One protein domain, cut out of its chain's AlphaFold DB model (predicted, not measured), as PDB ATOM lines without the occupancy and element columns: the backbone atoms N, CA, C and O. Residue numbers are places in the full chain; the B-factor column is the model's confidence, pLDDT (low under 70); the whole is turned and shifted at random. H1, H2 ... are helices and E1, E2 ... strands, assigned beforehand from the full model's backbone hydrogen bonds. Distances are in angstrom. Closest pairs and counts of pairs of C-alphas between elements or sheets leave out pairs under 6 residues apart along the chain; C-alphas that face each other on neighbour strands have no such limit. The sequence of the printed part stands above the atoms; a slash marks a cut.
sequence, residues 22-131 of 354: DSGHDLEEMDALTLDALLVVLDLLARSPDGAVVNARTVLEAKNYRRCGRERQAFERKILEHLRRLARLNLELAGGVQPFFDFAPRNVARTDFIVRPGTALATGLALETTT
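Overview. This is residues 22 to 131 of the 354 residues of an uncharacterized protein of Phenylobacterium hankyongense (UniProt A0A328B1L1). A small sheet of three strands is covered on one face by two crossing helices, the long H4 and the shorter H2, in two layers; no named helix covers its other face. H3 packs on both helices, H5 only grazes the sheet, and H1 has the centre farthest from the mean of the C-alphas. The printed part has 110 residues, with five named helices and three named strands in the order H1 H2 E1 H3 H4 E2 E3 H5; the class is mostly helix. The sheet's order is E1 E3 E2, antiparallel throughout. The whole is compact, with a radius of gyration of the C-alphas of 14.2 A and a rounded outline of 41 by 33 by 28 A.

Arrangement. E3, residues 112 to 117, is the inner strand, antiparallel to E1, residues 52 to 55, with N 54 and O 113 within hydrogen-bond range at 2.8 A. E2, residues 101 to 105, forms a hairpin with E3, with N 102 and O 116 within range at 2.8 A. H4, residues 69 to 93, is on the sheet at a height of 9.7 A and runs along the strands, at 21 degrees to E1 on the local plane. H2, residues 32 to 47, is on the same face at a height of 8.6 A and runs slantwise to the strands, at 56 degrees to E3 on the local plane. H2 and H4 touch and are about perpendicular at 74 degrees; their closest C-alphas, those of Thr 34 and His 82, are 5.1 A apart. H3, residues 56 to 62, touches H4 about perpendicular at 84 degrees, with the closest C-alphas, those of Ala 56 and Glu 76, 5.1 A apart. H3 also touches H2, with the closest C-alphas, those of Ala 37 and Val 59, 6.0 A apart. E1, H3 and H4, and E2 form a split strand-helix-strand unit, two strands running the same way with E3 between them, and its crossover is right-handed. H5, residues 119 to 126, only grazes the sheet, with its residues 119 to 125. H1, residues 24 to 28, is close to H4 but not clearly touching, with the C-alphas of Asp 26 and Leu 89 closest at 7.9 A. In H1, H2, H3, H4 and H5 every O i to N i+4 pair is within hydrogen-bond range.

Along the chain. H4 is 36.1 A from C-alpha 69 at (-21.068, -14.269, 24.925) to C-alpha 93 at (3.596, -12.188, 51.161). H2 is 23.1 A long and E3 16.3 A. H1 begins at C-alpha 24, (10.280, -8.999, 44.392).

Size, cuts and confidence. The two C-alphas farthest apart, those of Arg 70 and Glu 128, are 43.2 A apart. The printed part has no cut, and no link is long. The mean pLDDT of the printed part is 82.7; residues 22 to 30, 124 to 125 and 128 to 131 are under 70.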
ATOM      1  N   ASP A  22      12.691 -11.843  49.031       46.28
ATOM      2  CA  ASP A  22      12.656 -12.875  47.976       46.28
ATOM      3  C   ASP A  22      11.390 -12.862  47.086       46.28
ATOM      4  O   ASP A  22      11.324 -13.592  46.099       46.28
ATOM      5  N   SER A  23      10.385 -12.018  47.363       47.34
ATOM      6  CA  SER A  23       9.122 -11.957  46.589       47.34
ATOM      7  C   SER A  23       9.076 -10.849  45.524       47.34
ATOM      8  O   SER A  23       8.052 -10.646  44.866       47.34
ATOM      9  N   GLY A  24      10.191 -10.139  45.315       46.06
ATOM     10  CA  GLY A  24      10.280  -8.999  44.392       46.06
ATOM     11  C   GLY A  24       9.928  -9.334  42.937       46.06
ATOM     12  O   GLY A  24       9.268  -8.537  42.272       46.06
ATOM     13  N   HIS A  25      10.271 -10.537  42.465       48.72
ATOM     14  CA  HIS A  25      10.015 -10.940  41.078       48.72
ATOM     15  C   HIS A  25       8.523 -11.074  40.734       48.72
ATOM     16  O   HIS A  25       8.120 -10.771  39.613       48.72
ATOM     17  N   ASP A  26       7.679 -11.462  41.689       50.94
ATOM     18  CA  ASP A  26       6.247 -11.656  41.435       50.94
ATOM     19  C   ASP A  26       5.444 -10.343  41.463       50.94
ATOM     20  O   ASP A  26       4.403 -10.218  40.804       50.94
ATOM     21  N   LEU A  27       5.941  -9.334  42.186       51.22
ATOM     22  CA  LEU A  27       5.350  -7.995  42.225       51.22
ATOM     23  C   LEU A  27       5.629  -7.201  40.940       51.22
ATOM     24  O   LEU A  27       4.736  -6.494  40.461       51.22
ATOM     25  N   GLU A  28       6.814  -7.362  40.346       53.78
ATOM     26  CA  GLU A  28       7.162  -6.775  39.041       53.78
ATOM     27  C   GLU A  28       6.266  -7.307  37.909       53.78
ATOM     28  O   GLU A  28       5.944  -6.591  36.958       53.78
ATOM     29  N   GLU A  29       5.765  -8.536  38.043       63.31
ATOM     30  CA  GLU A  29       4.870  -9.168  37.072       63.31
ATOM     31  C   GLU A  29       3.377  -8.974  37.357       63.31
ATOM     32  O   GLU A  29       2.521  -9.602  36.708       63.31
ATOM     33  N   MET A  30       3.019  -8.109  38.310       65.81
ATOM     34  CA  MET A  30       1.617  -7.863  38.604       65.81
ATOM     35  C   MET A  30       0.973  -7.170  37.399       65.81
ATOM     36  O   MET A  30       1.082  -5.959  37.190       65.81
ATOM     37  N   ASP A  31       0.250  -7.937  36.593       78.94
ATOM     38  CA  ASP A  31      -0.398  -7.421  35.399       78.94
ATOM     39  C   ASP A  31      -1.566  -6.479  35.757       78.94
ATOM     40  O   ASP A  31      -2.014  -6.347  36.906       78.94
ATOM     41  N   ALA A  32      -2.061  -5.763  34.751       76.94
ATOM     42  CA  ALA A  32      -3.153  -4.805  34.902       76.94
ATOM     43  C   ALA A  32      -4.435  -5.418  35.485       76.94
ATOM     44  O   ALA A  32      -5.167  -4.748  36.209       76.94
ATOM     45  N   LEU A  33      -4.709  -6.677  35.149       81.12
ATOM     46  CA  LEU A  33      -5.940  -7.358  35.506       81.12
ATOM     47  C   LEU A  33      -5.896  -7.882  36.945       81.12
ATOM     48  O   LEU A  33      -6.901  -7.792  37.645       81.12
ATOM     49  N   THR A  34      -4.729  -8.336  37.406       81.25
ATOM     50  CA  THR A  34      -4.471  -8.689  38.809       81.25
ATOM     51  C   THR A  34      -4.691  -7.491  39.728       81.25
ATOM     52  O   THR A  34      -5.348  -7.624  40.758       81.25
ATOM     53  N   LEU A  35      -4.237  -6.294  39.339       81.94
ATOM     54  CA  LEU A  35      -4.574  -5.088  40.105       81.94
ATOM     55  C   LEU A  35      -6.060  -4.780  40.073       81.94
ATOM     56  O   LEU A  35      -6.623  -4.462  41.112       81.94
ATOM     57  N   ASP A  36      -6.679  -4.807  38.893       84.06
ATOM     58  CA  ASP A  36      -8.104  -4.508  38.779       84.06
ATOM     59  C   ASP A  36      -8.924  -5.422  39.705       84.06
ATOM     60  O   ASP A  36      -9.863  -4.958  40.343       84.06
ATOM     61  N   ALA A  37      -8.527  -6.692  39.830       86.88
ATOM     62  CA  ALA A  37      -9.111  -7.627  40.781       86.88
ATOM     63  C   ALA A  37      -8.834  -7.232  42.246       86.88
ATOM     64  O   ALA A  37      -9.779  -7.160  43.027       86.88
ATOM     65  N   LEU A  38      -7.582  -6.930  42.612       86.25
ATOM     66  CA  LEU A  38      -7.212  -6.482  43.964       86.25
ATOM     67  C   LEU A  38      -7.978  -5.222  44.392       86.25
ATOM     68  O   LEU A  38      -8.493  -5.155  45.502       86.25
ATOM     69  N   LEU A  39      -8.096  -4.238  43.504       85.38
ATOM     70  CA  LEU A  39      -8.817  -2.999  43.773       85.38
ATOM     71  C   LEU A  39     -10.299  -3.231  44.058       85.38
ATOM     72  O   LEU A  39     -10.857  -2.610  44.958       85.38
ATOM     73  N   VAL A  40     -10.924  -4.141  43.311       88.12
ATOM     74  CA  VAL A  40     -12.312  -4.537  43.562       88.12
ATOM     75  C   VAL A  40     -12.437  -5.270  44.896       88.12
ATOM     76  O   VAL A  40     -13.394  -5.031  45.620       88.12
ATOM     77  N   VAL A  41     -11.479  -6.132  45.247       87.69
ATOM     78  CA  VAL A  41     -11.461  -6.811  46.553       87.69
ATOM     79  C   VAL A  41     -11.399  -5.790  47.690       87.69
ATOM     80  O   VAL A  41     -12.228  -5.849  48.592       87.69
ATOM     81  N   LEU A  42     -10.473  -4.831  47.628       85.31
ATOM     82  CA  LEU A  42     -10.332  -3.781  48.643       85.31
ATOM     83  C   LEU A  42     -11.610  -2.942  48.788       85.31
ATOM     84  O   LEU A  42     -12.084  -2.733  49.899       85.31
ATOM     85  N   ASP A  43     -12.197  -2.516  47.670       85.00
ATOM     86  CA  ASP A  43     -13.447  -1.747  47.645       85.00
ATOM     87  C   ASP A  43     -14.653  -2.533  48.197       85.00
ATOM     88  O   ASP A  43     -15.549  -1.970  48.827       85.00
ATOM     89  N   LEU A  44     -14.693  -3.851  47.990       87.75
ATOM     90  CA  LEU A  44     -15.727  -4.704  48.574       87.75
ATOM     91  C   LEU A  44     -15.541  -4.872  50.083       87.75
ATOM     92  O   LEU A  44     -16.522  -4.798  50.817       87.75
ATOM     93  N   LEU A  45     -14.306  -5.058  50.549       85.06
ATOM     94  CA  LEU A  45     -14.007  -5.202  51.975       85.06
ATOM     95  C   LEU A  45     -14.228  -3.906  52.756       85.06
ATOM     96  O   LEU A  45     -14.715  -3.961  53.878       85.06
ATOM     97  N   ALA A  46     -13.952  -2.747  52.154       82.12
ATOM     98  CA  ALA A  46     -14.279  -1.455  52.755       82.12
ATOM     99  C   ALA A  46     -15.793  -1.300  53.004       82.12
ATOM    100  O   ALA A  46     -16.204  -0.733  54.011       82.12
ATOM    101  N   ARG A  47     -16.635  -1.848  52.114       84.38
ATOM    102  CA  ARG A  47     -18.107  -1.810  52.227       84.38
ATOM    103  C   ARG A  47     -18.699  -2.959  53.040       84.38
ATOM    104  O   ARG A  47     -19.878  -2.936  53.386       84.38
ATOM    105  N   SER A  48     -17.930  -4.013  53.269       90.00
ATOM    106  CA  SER A  48     -18.368  -5.231  53.950       90.00
ATOM    107  C   SER A  48     -17.191  -5.792  54.749       90.00
ATOM    108  O   SER A  48     -16.536  -6.737  54.297       90.00
ATOM    109  N   PRO A  49     -16.894  -5.200  55.923       87.00
ATOM    110  CA  PRO A  49     -15.712  -5.545  56.714       87.00
ATOM    111  C   PRO A  49     -15.743  -6.989  57.237       87.00
ATOM    112  O   PRO A  49     -14.691  -7.592  57.413       87.00
ATOM    113  N   ASP A  50     -16.928  -7.592  57.382       91.06
ATOM    114  CA  ASP A  50     -17.087  -9.008  57.763       91.06
ATOM    115  C   ASP A  50     -16.767  -9.993  56.620       91.06
ATOM    116  O   ASP A  50     -16.720 -11.217  56.802       91.06
ATOM    117  N   GLY A  51     -16.545  -9.453  55.422       93.06
ATOM    118  CA  GLY A  51     -16.199 -10.175  54.214       93.06
ATOM    119  C   GLY A  51     -17.188  -9.980  53.074       93.06
ATOM    120  O   GLY A  51     -18.353  -9.631  53.253       93.06
ATOM    121  N   ALA A  52     -16.710 -10.263  51.868       95.00
ATOM    122  CA  ALA A  52     -17.469 -10.127  50.638       95.00
ATOM    123  C   ALA A  52     -17.278 -11.338  49.726       95.00
ATOM    124  O   ALA A  52     -16.221 -11.968  49.685       95.00
ATOM    125  N   VAL A  53     -18.314 -11.653  48.950       95.62
ATOM    126  CA  VAL A  53     -18.211 -12.665  47.898       95.62
ATOM    127  C   VAL A  53     -17.554 -12.031  46.678       95.62
ATOM    128  O   VAL A  53     -18.050 -11.042  46.144       95.62
ATOM    129  N   VAL A  54     -16.458 -12.627  46.216       95.62
ATOM    130  CA  VAL A  54     -15.705 -12.181  45.047       95.62
ATOM    131  C   VAL A  54     -15.634 -13.310  44.031       95.62
ATOM    132  O   VAL A  54     -15.188 -14.421  44.316       95.62
ATOM    133  N   ASN A  55     -16.055 -13.014  42.808       95.50
ATOM    134  CA  ASN A  55     -15.881 -13.889  41.656       95.50
ATOM    135  C   ASN A  55     -15.602 -13.070  40.396       95.50
ATOM    136  O   ASN A  55     -15.652 -11.837  40.405       95.50
ATOM    137  N   ALA A  56     -15.322 -13.758  39.289       94.31
ATOM    138  CA  ALA A  56     -14.998 -13.090  38.034       94.31
ATOM    139  C   ALA A  56     -16.105 -12.127  37.577       94.31
ATOM    140  O   ALA A  56     -15.817 -11.027  37.110       94.31
ATOM    141  N   ARG A  57     -17.371 -12.510  37.768       94.25
ATOM    142  CA  ARG A  57     -18.529 -11.678  37.430       94.25
ATOM    143  C   ARG A  57     -18.564 -10.391  38.254       94.25
ATOM    144  O   ARG A  57     -18.755  -9.331  37.671       94.25
ATOM    145  N   THR A  58     -18.299 -10.485  39.553       94.19
ATOM    146  CA  THR A  58     -18.244  -9.344  40.480       94.19
ATOM    147  C   THR A  58     -17.187  -8.333  40.037       94.19
ATOM    148  O   THR A  58     -17.475  -7.145  39.924       94.19
ATOM    149  N   VAL A  59     -15.985  -8.804  39.681       92.06
ATOM    150  CA  VAL A  59     -14.917  -7.937  39.152       92.06
ATOM    151  C   VAL A  59     -15.339  -7.292  37.831       92.06
ATOM    152  O   VAL A  59     -15.162  -6.093  37.647       92.06
ATOM    153  N   LEU A  60     -15.940  -8.045  36.906       91.62
ATOM    154  CA  LEU A  60     -16.408  -7.485  35.635       91.62
ATOM    155  C   LEU A  60     -17.496  -6.431  35.800       91.62
ATOM    156  O   LEU A  60     -17.482  -5.432  35.081       91.62
ATOM    157  N   GLU A  61     -18.434  -6.662  36.710       91.94
ATOM    158  CA  GLU A  61     -19.516  -5.733  37.011       91.94
ATOM    159  C   GLU A  61     -18.961  -4.459  37.658       91.94
ATOM    160  O   GLU A  61     -19.251  -3.368  37.169       91.94
ATOM    161  N   ALA A  62     -18.055  -4.584  38.635       89.50
ATOM    162  CA  ALA A  62     -17.366  -3.449  39.252       89.50
ATOM    163  C   ALA A  62     -16.512  -2.647  38.249       89.50
ATOM    164  O   ALA A  62     -16.421  -1.424  38.330       89.50
ATOM    165  N   LYS A  63     -15.929  -3.314  37.246       86.00
ATOM    166  CA  LYS A  63     -15.176  -2.678  36.150       86.00
ATOM    167  C   LYS A  63     -16.070  -2.228  34.977       86.00
ATOM    168  O   LYS A  63     -15.541  -1.806  33.949       86.00
ATOM    169  N   ASN A  64     -17.400  -2.328  35.096       87.56
ATOM    170  CA  ASN A  64     -18.391  -1.984  34.063       87.56
ATOM    171  C   ASN A  64     -18.088  -2.617  32.686       87.56
ATOM    172  O   ASN A  64     -18.144  -1.978  31.628       87.56
ATOM    173  N   TYR A  65     -17.713  -3.894  32.688       86.69
ATOM    174  CA  TYR A  65     -17.342  -4.614  31.478       86.69
ATOM    175  C   TYR A  65     -18.579  -5.061  30.686       86.69
ATOM    176  O   TYR A  65     -19.303  -5.975  31.076       86.69
ATOM    177  N   ARG A  66     -18.806  -4.438  29.523       85.50
ATOM    178  CA  ARG A  66     -20.047  -4.605  28.737       85.50
ATOM    179  C   ARG A  66     -20.047  -5.725  27.694       85.50
ATOM    180  O   ARG A  66     -21.049  -5.903  27.007       85.50
ATOM    181  N   ARG A  67     -18.945  -6.456  27.502       86.62
ATOM    182  CA  ARG A  67     -18.915  -7.506  26.464       86.62
ATOM    183  C   ARG A  67     -19.746  -8.719  26.889       86.62
ATOM    184  O   ARG A  67     -19.888  -8.988  28.080       86.62
ATOM    185  N   CYS A  68     -20.270  -9.456  25.912       91.44
ATOM    186  CA  CYS A  68     -21.156 -10.605  26.114       91.44
ATOM    187  C   CYS A  68     -20.648 -11.872  25.393       91.44
ATOM    188  O   CYS A  68     -19.637 -11.850  24.684       91.44
ATOM    189  N   GLY A  69     -21.332 -13.000  25.610       93.81
ATOM    190  CA  GLY A  69     -21.068 -14.269  24.925       93.81
ATOM    191  C   GLY A  69     -19.682 -14.866  25.203       93.81
ATOM    192  O   GLY A  69     -19.143 -14.754  26.306       93.81
ATOM    193  N   ARG A  70     -19.091 -15.503  24.181       90.12
ATOM    194  CA  ARG A  70     -17.805 -16.225  24.284       90.12
ATOM    195  C   ARG A  70     -16.650 -15.342  24.742       90.12
ATOM    196  O   ARG A  70     -15.767 -15.810  25.455       90.12
ATOM    197  N   GLU A  71     -16.650 -14.070  24.354       84.81
ATOM    198  CA  GLU A  71     -15.587 -13.158  24.759       84.81
ATOM    199  C   GLU A  71     -15.659 -12.828  26.254       84.81
ATOM    200  O   GLU A  71     -14.630 -12.806  26.932       84.81
ATOM    201  N   ARG A  72     -16.870 -12.620  26.786       90.12
ATOM    202  CA  ARG A  72     -17.071 -12.434  28.226       90.12
ATOM    203  C   ARG A  72     -16.587 -13.655  28.996       90.12
ATOM    204  O   ARG A  72     -15.776 -13.495  29.895       90.12
ATOM    205  N   GLN A  73     -16.989 -14.854  28.579       91.00
ATOM    206  CA  GLN A  73     -16.570 -16.105  29.221       91.00
ATOM    207  C   GLN A  73     -15.047 -16.294  29.204       91.00
ATOM    208  O   GLN A  73     -14.452 -16.702  30.197       91.00
ATOM    209  N   ALA A  74     -14.390 -15.981  28.082       88.06
ATOM    210  CA  ALA A  74     -12.933 -16.031  28.000       88.06
ATOM    211  C   ALA A  74     -12.275 -15.055  28.981       88.06
ATOM    212  O   ALA A  74     -11.232 -15.364  29.553       88.06
ATOM    213  N   PHE A  75     -12.888 -13.893  29.189       88.12
ATOM    214  CA  PHE A  75     -12.372 -12.899  30.113       88.12
ATOM    215  C   PHE A  75     -12.677 -13.225  31.582       88.12
ATOM    216  O   PHE A  75     -11.818 -13.012  32.430       88.12
ATOM    217  N   GLU A  76     -13.830 -13.829  31.874       92.62
ATOM    218  CA  GLU A  76     -14.157 -14.367  33.200       92.62
ATOM    219  C   GLU A  76     -13.138 -15.427  33.630       92.62
ATOM    220  O   GLU A  76     -12.639 -15.373  34.751       92.62
ATOM    221  N   ARG A  77     -12.746 -16.329  32.719       93.31
ATOM    222  CA  ARG A  77     -11.684 -17.316  32.985       93.31
ATOM    223  C   ARG A  77     -10.351 -16.660  33.342       93.31
ATOM    224  O   ARG A  77      -9.712 -17.092  34.294       93.31
ATOM    225  N   LYS A  78      -9.963 -15.598  32.626       92.00
ATOM    226  CA  LYS A  78      -8.736 -14.843  32.930       92.00
ATOM    227  C   LYS A  78      -8.809 -14.177  34.297       92.00
ATOM    228  O   LYS A  78      -7.898 -14.320  35.094       92.00
ATOM    229  N   ILE A  79      -9.902 -13.483  34.616       91.38
ATOM    230  CA  ILE A  79     -10.051 -12.864  35.943       91.38
ATOM    231  C   ILE A  79      -9.997 -13.910  37.047       91.38
ATOM    232  O   ILE A  79      -9.395 -13.664  38.085       91.38
ATOM    233  N   LEU A  80     -10.598 -15.075  36.826       92.56
ATOM    234  CA  LEU A  80     -10.552 -16.144  37.806       92.56
ATOM    235  C   LEU A  80      -9.119 -16.631  38.068       92.56
ATOM    236  O   LEU A  80      -8.747 -16.866  39.216       92.56
ATOM    237  N   GLU A  81      -8.311 -16.749  37.018       91.25
ATOM    238  CA  GLU A  81      -6.879 -17.026  37.129       91.25
ATOM    239  C   GLU A  81      -6.159 -15.947  37.954       91.25
ATOM    240  O   GLU A  81      -5.405 -16.281  38.867       91.25
ATOM    241  N   HIS A  82      -6.471 -14.667  37.733       90.81
ATOM    242  CA  HIS A  82      -5.890 -13.561  38.502       90.81
ATOM    243  C   HIS A  82      -6.366 -13.496  39.958       90.81
ATOM    244  O   HIS A  82      -5.571 -13.172  40.830       90.81
ATOM    245  N   LEU A  83      -7.619 -13.849  40.262       89.69
ATOM    246  CA  LEU A  83      -8.098 -13.961  41.646       89.69
ATOM    247  C   LEU A  83      -7.367 -15.084  42.393       89.69
ATOM    248  O   LEU A  83      -6.971 -14.912  43.542       89.69
ATOM    249  N   ARG A  84      -7.122 -16.217  41.725       90.56
ATOM    250  CA  ARG A  84      -6.301 -17.307  42.279       90.56
ATOM    251  C   ARG A  84      -4.846 -16.881  42.453       90.56
ATOM    252  O   ARG A  84      -4.240 -17.229  43.461       90.56
ATOM    253  N   ARG A  85      -4.291 -16.124  41.497       88.38
ATOM    254  CA  ARG A  85      -2.956 -15.523  41.624       88.38
ATOM    255  C   ARG A  85      -2.897 -14.610  42.845       88.38
ATOM    256  O   ARG A  85      -1.997 -14.780  43.652       88.38
ATOM    257  N   LEU A  86      -3.880 -13.730  43.022       86.50
ATOM    258  CA  LEU A  86      -3.950 -12.819  44.162       86.50
ATOM    259  C   LEU A  86      -4.019 -13.566  45.499       86.50
ATOM    260  O   LEU A  86      -3.310 -13.204  46.430       86.50
ATOM    261  N   ALA A  87      -4.818 -14.633  45.579       86.56
ATOM    262  CA  ALA A  87      -4.891 -15.472  46.772       86.56
ATOM    263  C   ALA A  87      -3.537 -16.128  47.114       86.56
ATOM    264  O   ALA A  87      -3.165 -16.156  48.283       86.56
ATOM    265  N   ARG A  88      -2.789 -16.613  46.108       86.38
ATOM    266  CA  ARG A  88      -1.430 -17.162  46.298       86.38
ATOM    267  C   ARG A  88      -0.437 -16.094  46.752       86.38
ATOM    268  O   ARG A  88       0.174 -16.275  47.796       86.38
ATOM    269  N   LEU A  89      -0.375 -14.962  46.045       81.38
ATOM    270  CA  LEU A  89       0.498 -13.835  46.395       81.38
ATOM    271  C   LEU A  89       0.253 -13.362  47.829       81.38
ATOM    272  O   LEU A  89       1.183 -13.074  48.566       81.38
ATOM    273  N   ASN A  90      -1.008 -13.312  48.249       82.88
ATOM    274  CA  ASN A  90      -1.375 -12.933  49.606       82.88
ATOM    275  C   ASN A  90      -0.870 -13.922  50.676       82.88
ATOM    276  O   ASN A  90      -0.516 -13.487  51.766       82.88
ATOM    277  N   LEU A  91      -0.813 -15.226  50.379       81.94
ATOM    278  CA  LEU A  91      -0.222 -16.226  51.279       81.94
ATOM    279  C   LEU A  91       1.309 -16.150  51.287       81.94
ATOM    280  O   LEU A  91       1.920 -16.236  52.347       81.94
ATOM    281  N   GLU A  92       1.918 -15.971  50.117       79.25
ATOM    282  CA  GLU A  92       3.372 -15.845  49.958       79.25
ATOM    283  C   GLU A  92       3.901 -14.601  50.683       79.25
ATOM    284  O   GLU A  92       4.825 -14.700  51.486       79.25
ATOM    285  N   LEU A  93       3.255 -13.445  50.486       72.75
ATOM    286  CA  LEU A  93       3.596 -12.188  51.161       72.75
ATOM    287  C   LEU A  93       3.397 -12.245  52.678       72.75
ATOM    288  O   LEU A  93       4.021 -11.470  53.397       72.75
ATOM    289  N   ALA A  94       2.542 -13.142  53.171       76.25
ATOM    290  CA  ALA A  94       2.355 -13.331  54.602       76.25
ATOM    291  C   ALA A  94       3.542 -14.048  55.261       76.25
ATOM    292  O   ALA A  94       3.665 -13.993  56.481       76.25
ATOM    293  N   GLY A  95       4.399 -14.745  54.500       75.31
ATOM    294  CA  GLY A  95       5.596 -15.406  55.036       75.31
ATOM    295  C   GLY A  95       5.317 -16.423  56.153       75.31
ATOM    296  O   GLY A  95       6.158 -16.624  57.023       75.31
ATOM    297  N   GLY A  96       4.121 -17.029  56.181       71.25
ATOM    298  CA  GLY A  96       3.679 -17.925  57.262       71.25
ATOM    299  C   GLY A  96       3.055 -17.230  58.483       71.25
ATOM    300  O   GLY A  96       2.631 -17.909  59.416       71.25
ATOM    301  N   VAL A  97       2.957 -15.898  58.474       81.06
ATOM    302  CA  VAL A  97       2.157 -15.098  59.417       81.06
ATOM    303  C   VAL A  97       0.686 -15.089  58.953       81.06
ATOM    304  O   VAL A  97       0.280 -15.844  58.066       81.06
ATOM    305  N   GLN A  98      -0.160 -14.259  59.562       80.38
ATOM    306  CA  GLN A  98      -1.536 -14.053  59.121       80.38
ATOM    307  C   GLN A  98      -1.594 -13.317  57.768       80.38
ATOM    308  O   GLN A  98      -0.978 -12.260  57.624       80.38
ATOM    309  N   PRO A  99      -2.352 -13.838  56.786       85.31
ATOM    310  CA  PRO A  99      -2.496 -13.201  55.482       85.31
ATOM    311  C   PRO A  99      -3.267 -11.880  55.569       85.31
ATOM    312  O   PRO A  99      -4.093 -11.699  56.461       85.31
ATOM    313  N   PHE A 100      -3.053 -10.972  54.609       81.56
ATOM    314  CA  PHE A 100      -3.800  -9.704  54.526       81.56
ATOM    315  C   PHE A 100      -5.283  -9.927  54.239       81.56
ATOM    316  O   PHE A 100      -6.137  -9.161  54.688       81.56
ATOM    317  N   PHE A 101      -5.581 -10.993  53.505       89.25
ATOM    318  CA  PHE A 101      -6.924 -11.424  53.168       89.25
ATOM    319  C   PHE A 101      -7.094 -12.912  53.486       89.25
ATOM    320  O   PHE A 101      -6.229 -13.721  53.159       89.25
ATOM    321  N   ASP A 102      -8.227 -13.309  54.042       91.69
ATOM    322  CA  ASP A 102      -8.641 -14.712  54.038       91.69
ATOM    323  C   ASP A 102      -9.450 -14.975  52.763       91.69
ATOM    324  O   ASP A 102     -10.569 -14.485  52.623       91.69
ATOM    325  N   PHE A 103      -8.860 -15.702  51.809       91.38
ATOM    326  CA  PHE A 103      -9.513 -16.128  50.568       91.38
ATOM    327  C   PHE A 103     -10.044 -17.560  50.717       91.38
ATOM    328  O   PHE A 103      -9.366 -18.529  50.367       91.38
ATOM    329  N   ALA A 104     -11.291 -17.704  51.162       92.69
ATOM    330  CA  ALA A 104     -11.938 -19.003  51.309       92.69
ATOM    331  C   ALA A 104     -12.767 -19.353  50.055       92.69
ATOM    332  O   ALA A 104     -13.676 -18.604  49.691       92.69
ATOM    333  N   PRO A 105     -12.520 -20.482  49.364       92.75
ATOM    334  CA  PRO A 105     -13.365 -20.893  48.247       92.75
ATOM    335  C   PRO A 105     -14.781 -21.224  48.740       92.75
ATOM    336  O   PRO A 105     -14.961 -22.006  49.668       92.75
ATOM    337  N   ARG A 106     -15.804 -20.661  48.088       93.00
ATOM    338  CA  ARG A 106     -17.220 -20.906  48.418       93.00
ATOM    339  C   ARG A 106     -17.780 -22.154  47.730       93.00
ATOM    340  O   ARG A 106     -18.829 -22.660  48.117       93.00
ATOM    341  N   ASN A 107     -17.112 -22.632  46.683       91.19
ATOM    342  CA  ASN A 107     -17.551 -23.780  45.901       91.19
ATOM    343  C   ASN A 107     -16.378 -24.682  45.481       91.19
ATOM    344  O   ASN A 107     -15.222 -24.256  45.432       91.19
ATOM    345  N   VAL A 108     -16.697 -25.935  45.140       85.69
ATOM    346  CA  VAL A 108     -15.713 -26.958  44.731       85.69
ATOM    347  C   VAL A 108     -14.954 -26.536  43.469       85.69
ATOM    348  O   VAL A 108     -13.757 -26.779  43.344       85.69
ATOM    349  N   ALA A 109     -15.629 -25.834  42.555       85.00
ATOM    350  CA  ALA A 109     -15.041 -25.343  41.312       85.00
ATOM    351  C   ALA A 109     -14.022 -24.199  41.518       85.00
ATOM    352  O   ALA A 109     -13.336 -23.805  40.567       85.00
ATOM    353  N   ARG A 110     -13.916 -23.654  42.742       87.62
ATOM    354  CA  ARG A 110     -13.091 -22.490  43.099       87.62
ATOM    355  C   ARG A 110     -13.287 -21.340  42.114       87.62
ATOM    356  O   ARG A 110     -12.306 -20.819  41.574       87.62
ATOM    357  N   THR A 111     -14.546 -21.035  41.797       88.50
ATOM    358  CA  THR A 111     -14.936 -19.893  40.949       88.50
ATOM    359  C   THR A 111     -15.414 -18.704  41.772       88.50
ATOM    360  O   THR A 111     -15.338 -17.574  41.294       88.50
ATOM    361  N   ASP A 112     -15.873 -18.976  42.994       91.50
ATOM    362  CA  ASP A 112     -16.355 -17.995  43.956       91.50
ATOM    363  C   ASP A 112     -15.508 -18.077  45.225       91.50
ATOM    364  O   ASP A 112     -15.246 -19.169  45.739       91.50
ATOM    365  N   PHE A 113     -15.117 -16.919  45.740       93.94
ATOM    366  CA  PHE A 113     -14.361 -16.773  46.974       93.94
ATOM    367  C   PHE A 113     -15.178 -15.939  47.955       93.94
ATOM    368  O   PHE A 113     -15.832 -14.979  47.556       93.94
ATOM    369  N   ILE A 114     -15.156 -16.300  49.230       95.81
ATOM    370  CA  ILE A 114     -15.451 -15.373  50.316       95.81
ATOM    371  C   ILE A 114     -14.105 -14.785  50.705       95.81
ATOM    372  O   ILE A 114     -13.199 -15.526  51.080       95.81
ATOM    373  N   VAL A 115     -13.973 -13.472  50.560       94.00
ATOM    374  CA  VAL A 115     -12.783 -12.746  50.980       94.00
ATOM    375  C   VAL A 115     -13.109 -12.029  52.274       94.00
ATOM    376  O   VAL A 115     -14.101 -11.307  52.321       94.00
ATOM    377  N   ARG A 116     -12.299 -12.226  53.313       94.31
ATOM    378  CA  ARG A 116     -12.369 -11.468  54.571       94.31
ATOM    379  C   ARG A 116     -11.072 -10.703  54.786       94.31
ATOM    380  O   ARG A 116     -10.034 -11.151  54.288       94.31
ATOM    381  N   PRO A 117     -11.083  -9.576  55.509       90.44
ATOM    382  CA  PRO A 117      -9.833  -8.961  55.903       90.44
ATOM    383  C   PRO A 117      -9.133  -9.872  56.919       90.44
ATOM    384  O   PRO A 117      -9.753 -10.374  57.855       90.44
ATOM    385  N   GLY A 118      -7.836 -10.095  56.732       87.81
ATOM    386  CA  GLY A 118      -7.002 -10.652  57.789       87.81
ATOM    387  C   GLY A 118      -6.891  -9.671  58.952       87.81
ATOM    388  O   GLY A 118      -7.194  -8.494  58.798       87.81
ATOM    389  N   THR A 119      -6.435 -10.119  60.114       83.12
ATOM    390  CA  THR A 119      -6.343  -9.303  61.345       83.12
ATOM    391  C   THR A 119      -5.620  -7.965  61.155       83.12
ATOM    392  O   THR A 119      -6.103  -6.937  61.631       83.12
ATOM    393  N   ALA A 120      -4.498  -7.953  60.428       74.56
ATOM    394  CA  ALA A 120      -3.727  -6.744  60.145       74.56
ATOM    395  C   ALA A 120      -4.545  -5.745  59.315       74.56
ATOM    396  O   ALA A 120      -4.624  -4.562  59.649       74.56
ATOM    397  N   LEU A 121      -5.218  -6.234  58.269       78.88
ATOM    398  CA  LEU A 121      -6.085  -5.405  57.443       78.88
ATOM    399  C   LEU A 121      -7.350  -4.991  58.199       78.88
ATOM    400  O   LEU A 121      -7.746  -3.843  58.102       78.88
ATOM    401  N   ALA A 122      -7.959  -5.883  58.978       80.62
ATOM    402  CA  ALA A 122      -9.154  -5.618  59.770       80.62
ATOM    403  C   ALA A 122      -8.897  -4.519  60.804       80.62
ATOM    404  O   ALA A 122      -9.712  -3.617  60.949       80.62
ATOM    405  N   THR A 123      -7.728  -4.542  61.452       75.81
ATOM    406  CA  THR A 123      -7.292  -3.472  62.360       75.81
ATOM    407  C   THR A 123      -7.170  -2.146  61.612       75.81
ATOM    408  O   THR A 123      -7.651  -1.130  62.095       75.81
ATOM    409  N   GLY A 124      -6.585  -2.158  60.409       69.94
ATOM    410  CA  GLY A 124      -6.507  -0.973  59.553       69.94
ATOM    411  C   GLY A 124      -7.873  -0.473  59.068       69.94
ATOM    412  O   GLY A 124      -8.103   0.730  59.033       69.94
ATOM    413  N   LEU A 125      -8.786  -1.387  58.731       68.31
ATOM    414  CA  LEU A 125     -10.127  -1.067  58.245       68.31
ATOM    415  C   LEU A 125     -11.049  -0.548  59.356       68.31
ATOM    416  O   LEU A 125     -11.904   0.291  59.085       68.31
ATOM    417  N   ALA A 126     -10.871  -1.038  60.586       70.75
ATOM    418  CA  ALA A 126     -11.634  -0.637  61.767       70.75
ATOM    419  C   ALA A 126     -11.247   0.752  62.298       70.75
ATOM    420  O   ALA A 126     -11.974   1.325  63.108       70.75
ATOM    421  N   LEU A 127     -10.118   1.312  61.855       70.25
ATOM    422  CA  LEU A 127      -9.831   2.722  62.089       70.25
ATOM    423  C   LEU A 127     -10.836   3.543  61.264       70.25
ATOM    424  O   LEU A 127     -10.925   3.361  60.054       70.25
ATOM    425  N   GLU A 128     -11.554   4.472  61.907       55.94
ATOM    426  CA  GLU A 128     -12.635   5.321  61.343       55.94
ATOM    427  C   GLU A 128     -12.229   6.210  60.140       55.94
ATOM    428  O   GLU A 128     -12.981   7.075  59.702       55.94
ATOM    429  N   THR A 129     -11.030   6.026  59.592       58.66
ATOM    430  CA  THR A 129     -10.446   6.817  58.498       58.66
ATOM    431  C   THR A 129     -10.263   6.008  57.215       58.66
ATOM    432  O   THR A 129      -9.489   6.385  56.332       58.66
ATOM    433  N   THR A 130     -10.983   4.896  57.071       54.69
ATOM    434  CA  THR A 130     -11.006   4.140  55.821       54.69
ATOM    435  C   THR A 130     -11.574   4.997  54.693       54.69
ATOM    436  O   THR A 130     -12.753   5.332  54.648       54.69
ATOM    437  N   THR A 131     -10.698   5.386  53.770       55.97
ATOM    438  CA  THR A 131     -11.071   6.203  52.617       55.97
ATOM    439  C   THR A 131     -11.645   5.295  51.535       55.97
ATOM    440  O   THR A 131     -10.954   4.403  51.039       55.97
TER     441      THR A 131